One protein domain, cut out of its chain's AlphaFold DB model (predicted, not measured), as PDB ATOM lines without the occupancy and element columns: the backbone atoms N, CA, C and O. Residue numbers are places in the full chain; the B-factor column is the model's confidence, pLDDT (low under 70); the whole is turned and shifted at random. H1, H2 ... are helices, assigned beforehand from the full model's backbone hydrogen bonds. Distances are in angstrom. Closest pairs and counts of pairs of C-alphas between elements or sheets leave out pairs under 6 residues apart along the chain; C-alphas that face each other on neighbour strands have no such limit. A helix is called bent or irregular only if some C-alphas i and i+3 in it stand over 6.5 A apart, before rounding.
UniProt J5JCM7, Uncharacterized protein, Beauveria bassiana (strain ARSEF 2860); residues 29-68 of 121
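Overview. This is residues 29 to 68 of the 121 residues of an uncharacterized protein of Beauveria bassiana (strain ARSEF 2860) (UniProt J5JCM7). A lopsided helical hairpin: the long helix H1 makes most of the longest axis, the chain turns at residues 49 to 54, and the short helix H2 folds back over residues 42 to 46 of H1. Residues 62 to 68 run on from H2 as a tail with no named element. The printed part has 40 residues with two named helices, H1 then H2, and no named strand; the class is all helix. It is only just loose, close to compact, with a radius of gyration of the C-alphas of 11.2 A, and elongated, spanning 35 by 19 by 14 A.

Along the chain. H1, residues 31 to 48, begins at C-alpha 31 (-37.788, -39.367, -33.576) and is 26.2 A long. H2, residues 55 to 61, is 10.8 A long and ends at C-alpha 61 (-25.942, -34.401, -21.883). H2 is irregular: C-alphas 56 and 59 are 8.6 A apart.

Arrangement. H1 touches H2 with residues 42 to 46 alone; the closest C-alphas, those of Glu 42 and Tyr 59, are 6.4 A apart. The two form a helical hairpin, opposite ways at a steep tilt of 39 degrees. In H1 every O i to N i+4 pair is within hydrogen-bond range; in H2 0 of 3 are, beside 3 of 4 O i to N i+3 pairs.

Size, cuts and confidence. The C-alphas farthest apart, those of Thr 29 and Leu 53, are 34.9 A apart. The printed part has no cut, and the link from H1 to H2 is short. The mean pLDDT of the printed part is 82.5; residues 29 to 32 and residue 66 are under 70.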
ATOM      1  N   THR A  29     -43.577 -36.960 -37.333       52.16
ATOM      2  CA  THR A  29     -42.365 -37.449 -38.032       52.16
ATOM      3  C   THR A  29     -41.088 -37.218 -37.199       52.16
ATOM      4  O   THR A  29     -40.103 -36.668 -37.677       52.16
ATOM      5  N   GLU A  30     -41.124 -37.540 -35.903       60.00
ATOM      6  CA  GLU A  30     -40.348 -36.790 -34.902       60.00
ATOM      7  C   GLU A  30     -39.019 -37.447 -34.479       60.00
ATOM      8  O   GLU A  30     -37.999 -36.772 -34.412       60.00
ATOM      9  N   PHE A  31     -38.953 -38.764 -34.254       60.47
ATOM     10  CA  PHE A  31     -37.788 -39.367 -33.576       60.47
ATOM     11  C   PHE A  31     -36.483 -39.399 -34.389       60.47
ATOM     12  O   PHE A  31     -35.418 -39.150 -33.827       60.47
ATOM     13  N   ALA A  32     -36.537 -39.676 -35.696       68.56
ATOM     14  CA  ALA A  32     -35.335 -39.691 -36.543       68.56
ATOM     15  C   ALA A  32     -34.764 -38.277 -36.742       68.56
ATOM     16  O   ALA A  32     -33.557 -38.070 -36.654       68.56
ATOM     17  N   VAL A  33     -35.652 -37.290 -36.907       72.56
ATOM     18  CA  VAL A  33     -35.295 -35.864 -36.915       72.56
ATOM     19  C   VAL A  33     -34.674 -35.472 -35.575       72.56
ATOM     20  O   VAL A  33     -33.764 -34.649 -35.520       72.56
ATOM     21  N   PHE A  34     -35.116 -36.097 -34.479       74.50
ATOM     22  CA  PHE A  34     -34.583 -35.795 -33.161       74.50
ATOM     23  C   PHE A  34     -33.169 -36.286 -32.920       74.50
ATOM     24  O   PHE A  34     -32.388 -35.533 -32.340       74.50
ATOM     25  N   ALA A  35     -32.843 -37.487 -33.391       79.69
ATOM     26  CA  ALA A  35     -31.473 -37.979 -33.383       79.69
ATOM     27  C   ALA A  35     -30.563 -37.075 -34.232       79.69
ATOM     28  O   ALA A  35     -29.533 -36.623 -33.745       79.69
ATOM     29  N   GLN A  36     -31.007 -36.711 -35.441       83.12
ATOM     30  CA  GLN A  36     -30.239 -35.855 -36.346       83.12
ATOM     31  C   GLN A  36     -29.963 -34.458 -35.763       83.12
ATOM     32  O   GLN A  36     -28.847 -33.952 -35.851       83.12
ATOM     33  N   GLU A  37     -30.961 -33.813 -35.153       83.12
ATOM     34  CA  GLU A  37     -30.760 -32.504 -34.512       83.12
ATOM     35  C   GLU A  37     -29.850 -32.581 -33.280       83.12
ATOM     36  O   GLU A  37     -29.146 -31.618 -32.977       83.12
ATOM     37  N   HIS A  38     -29.869 -33.705 -32.560       85.88
ATOM     38  CA  HIS A  38     -28.990 -33.935 -31.416       85.88
ATOM     39  C   HIS A  38     -27.536 -34.113 -31.861       85.88
ATOM     40  O   HIS A  38     -26.657 -33.453 -31.316       85.88
ATOM     41  N   GLU A  39     -27.295 -34.901 -32.909       88.44
ATOM     42  CA  GLU A  39     -25.970 -35.051 -33.525       88.44
ATOM     43  C   GLU A  39     -25.428 -33.709 -34.039       88.44
ATOM     44  O   GLU A  39     -24.322 -33.310 -33.679       88.44
ATOM     45  N   ALA A  40     -26.241 -32.949 -34.780       89.06
ATOM     46  CA  ALA A  40     -25.854 -31.622 -35.264       89.06
ATOM     47  C   ALA A  40     -25.543 -30.642 -34.114       89.06
ATOM     48  O   ALA A  40     -24.649 -29.800 -34.216       89.06
ATOM     49  N   HIS A  41     -26.270 -30.738 -32.998       88.38
ATOM     50  CA  HIS A  41     -26.000 -29.929 -31.814       88.38
ATOM     51  C   HIS A  41     -24.674 -30.312 -31.145       88.38
ATOM     52  O   HIS A  41     -23.897 -29.428 -30.779       88.38
ATOM     53  N   GLU A  42     -24.388 -31.609 -31.019       90.31
ATOM     54  CA  GLU A  42     -23.101 -32.085 -30.512       90.31
ATOM     55  C   GLU A  42     -21.941 -31.598 -31.391       90.31
ATOM     56  O   GLU A  42     -20.955 -31.092 -30.856       90.31
ATOM     57  N   GLU A  43     -22.075 -31.637 -32.720       91.56
ATOM     58  CA  GLU A  43     -21.066 -31.097 -33.643       91.56
ATOM     59  C   GLU A  43     -20.797 -29.604 -33.407       91.56
ATOM     60  O   GLU A  43     -19.641 -29.182 -33.351       91.56
ATOM     61  N   ILE A  44     -21.844 -28.800 -33.192       91.00
ATOM     62  CA  ILE A  44     -21.707 -27.368 -32.876       91.00
ATOM     63  C   ILE A  44     -20.958 -27.159 -31.554       91.00
ATOM     64  O   ILE A  44     -20.123 -26.254 -31.452       91.00
ATOM     65  N   LEU A  45     -21.251 -27.966 -30.530       90.56
ATOM     66  CA  LEU A  45     -20.558 -27.882 -29.243       90.56
ATOM     67  C   LEU A  45     -19.081 -28.257 -29.379       90.56
ATOM     68  O   LEU A  45     -18.221 -27.550 -28.849       90.56
ATOM     69  N   LEU A  46     -18.788 -29.323 -30.124       92.31
ATOM     70  CA  LEU A  46     -17.428 -29.806 -30.349       92.31
ATOM     71  C   LEU A  46     -16.602 -28.862 -31.229       92.31
ATOM     72  O   LEU A  46     -15.402 -28.713 -31.000       92.31
ATOM     73  N   ALA A  47     -17.236 -28.161 -32.174       93.56
ATOM     74  CA  ALA A  47     -16.591 -27.111 -32.962       93.56
ATOM     75  C   ALA A  47     -16.142 -25.917 -32.100       93.56
ATOM     76  O   ALA A  47     -15.160 -25.252 -32.425       93.56
ATOM     77  N   LYS A  48     -16.847 -25.636 -30.996       91.00
ATOM     78  CA  LYS A  48     -16.514 -24.540 -30.071       91.00
ATOM     79  C   LYS A  48     -15.534 -24.954 -28.981       91.00
ATOM     80  O   LYS A  48     -14.745 -24.128 -28.532       91.00
ATOM     81  N   CYS A  49     -15.618 -26.195 -28.515       89.81
ATOM     82  CA  CYS A  49     -14.821 -26.674 -27.397       89.81
ATOM     83  C   CYS A  49     -14.453 -28.154 -27.591       89.81
ATOM     84  O   CYS A  49     -15.359 -28.984 -27.718       89.81
ATOM     85  N   PRO A  50     -13.153 -28.508 -27.592       92.25
ATOM     86  CA  PRO A  50     -12.715 -29.880 -27.807       92.25
ATOM     87  C   PRO A  50     -13.257 -30.827 -26.722       92.25
ATOM     88  O   PRO A  50     -13.367 -30.426 -25.560       92.25
ATOM     89  N   PRO A  51     -13.519 -32.111 -27.050       89.81
ATOM     90  CA  PRO A  51     -14.125 -33.078 -26.129       89.81
ATOM     91  C   PRO A  51     -13.404 -33.224 -24.782       89.81
ATOM     92  O   PRO A  51     -14.033 -33.530 -23.775       89.81
ATOM     93  N   THR A  52     -12.087 -33.006 -24.759       90.62
ATOM     94  CA  THR A  52     -11.226 -33.147 -23.575       90.62
ATOM     95  C   THR A  52     -11.498 -32.108 -22.492       90.62
ATOM     96  O   THR A  52     -11.202 -32.361 -21.328       90.62
ATOM     97  N   LEU A  53     -12.056 -30.952 -22.859       91.81
ATOM     98  CA  LEU A  53     -12.377 -29.873 -21.924       91.81
ATOM     99  C   LEU A  53     -13.775 -30.013 -21.314       91.81
ATOM    100  O   LEU A  53     -14.082 -29.313 -20.353       91.81
ATOM    101  N   TRP A  54     -14.612 -30.913 -21.835       87.69
ATOM    102  CA  TRP A  54     -15.940 -31.169 -21.292       87.69
ATOM    103  C   TRP A  54     -15.859 -32.167 -20.134       87.69
ATOM    104  O   TRP A  54     -15.564 -33.346 -20.368       87.69
ATOM    105  N   PRO A  55     -16.180 -31.763 -18.890       90.19
ATOM    106  CA  PRO A  55     -16.162 -32.674 -17.753       90.19
ATOM    107  C   PRO A  55     -17.088 -33.858 -18.016       90.19
ATOM    108  O   PRO A  55     -18.257 -33.661 -18.356       90.19
ATOM    109  N   HIS A  56     -16.549 -35.075 -17.908       89.88
ATOM    110  CA  HIS A  56     -17.277 -36.336 -18.100       89.88
ATOM    111  C   HIS A  56     -18.085 -36.423 -19.411       89.88
ATOM    112  O   HIS A  56     -19.104 -37.104 -19.465       89.88
ATOM    113  N   GLY A  57     -17.652 -35.730 -20.471       83.81
ATOM    114  CA  GLY A  57     -18.372 -35.725 -21.748       83.81
ATOM    115  C   GLY A  57     -19.726 -35.010 -21.690       83.81
ATOM    116  O   GLY A  57     -20.641 -35.364 -22.431       83.81
ATOM    117  N   SER A  58     -19.858 -34.001 -20.826       87.38
ATOM    118  CA  SER A  58     -21.093 -33.232 -20.610       87.38
ATOM    119  C   SER A  58     -21.702 -32.599 -21.870       87.38
ATOM    120  O   SER A  58     -22.899 -32.323 -21.868       87.38
ATOM    121  N   TYR A  59     -20.955 -32.461 -22.973       86.06
ATOM    122  CA  TYR A  59     -21.515 -32.056 -24.272       86.06
ATOM    123  C   TYR A  59     -22.638 -32.988 -24.758       86.06
ATOM    124  O   TYR A  59     -23.599 -32.513 -25.358       86.06
ATOM    125  N   ARG A  60     -22.580 -34.288 -24.427       86.19
ATOM    126  CA  ARG A  60     -23.610 -35.282 -24.792       86.19
ATOM    127  C   ARG A  60     -24.886 -35.185 -23.961       86.19
ATOM    128  O   ARG A  60     -25.938 -35.651 -24.379       86.19
ATOM    129  N   ALA A  61     -24.792 -34.605 -22.763       84.88
ATOM    130  CA  ALA A  61     -25.942 -34.401 -21.883       84.88
ATOM    131  C   ALA A  61     -26.773 -33.171 -22.284       84.88
ATOM    132  O   ALA A  61     -27.839 -32.927 -21.719       84.88
ATOM    133  N   SER A  62     -26.279 -32.376 -23.235       80.88
ATOM    134  CA  SER A  62     -26.995 -31.214 -23.740       80.88
ATOM    135  C   SER A  62     -28.219 -31.643 -24.547       80.88
ATOM    136  O   SER A  62     -28.152 -32.570 -25.341       80.88
ATOM    137  N   CYS A  63     -29.355 -30.977 -24.349       76.62
ATOM    138  CA  CYS A  63     -30.577 -31.268 -25.089       76.62
ATOM    139  C   CYS A  63     -30.935 -30.047 -25.951       76.62
ATOM    140  O   CYS A  63     -31.272 -29.004 -25.387       76.62
ATOM    141  N   PRO A  64     -30.896 -30.133 -27.296       77.94
ATOM    142  CA  PRO A  64     -31.225 -28.996 -28.170       77.94
ATOM    143  C   PRO A  64     -32.724 -28.657 -28.203       77.94
ATOM    144  O   PRO A  64     -33.144 -27.677 -28.838       77.94
ATOM    145  N   ARG A  65     -33.548 -29.479 -27.543       75.56
ATOM    146  CA  ARG A  65     -35.004 -29.372 -27.538       75.56
ATOM    147  C   ARG A  65     -35.471 -28.293 -26.565       75.56
ATOM    148  O   ARG A  65     -35.062 -28.308 -25.407       75.56
ATOM    149  N   PRO A  66     -36.382 -27.404 -26.990       67.94
ATOM    150  CA  PRO A  66     -37.023 -26.488 -26.062       67.94
ATOM    151  C   PRO A  66     -37.870 -27.266 -25.043       67.94
ATOM    152  O   PRO A  66     -38.570 -28.221 -25.395       67.94
ATOM    153  N   ILE A  67     -37.821 -26.837 -23.785       72.88
ATOM    154  CA  ILE A  67     -38.645 -27.376 -22.702       72.88
ATOM    155  C   ILE A  67     -40.017 -26.718 -22.803       72.88
ATOM    156  O   ILE A  67     -40.118 -25.502 -22.892       72.88
ATOM    157  N   LEU A  68     -41.090 -27.506 -22.805       73.31
ATOM    158  CA  LEU A  68     -42.442 -26.950 -22.848       73.31
ATOM    159  C   LEU A  68     -42.834 -26.441 -21.452       73.31
ATOM    160  O   LEU A  68     -42.927 -27.244 -20.525       73.31
TER     161      LEU A  68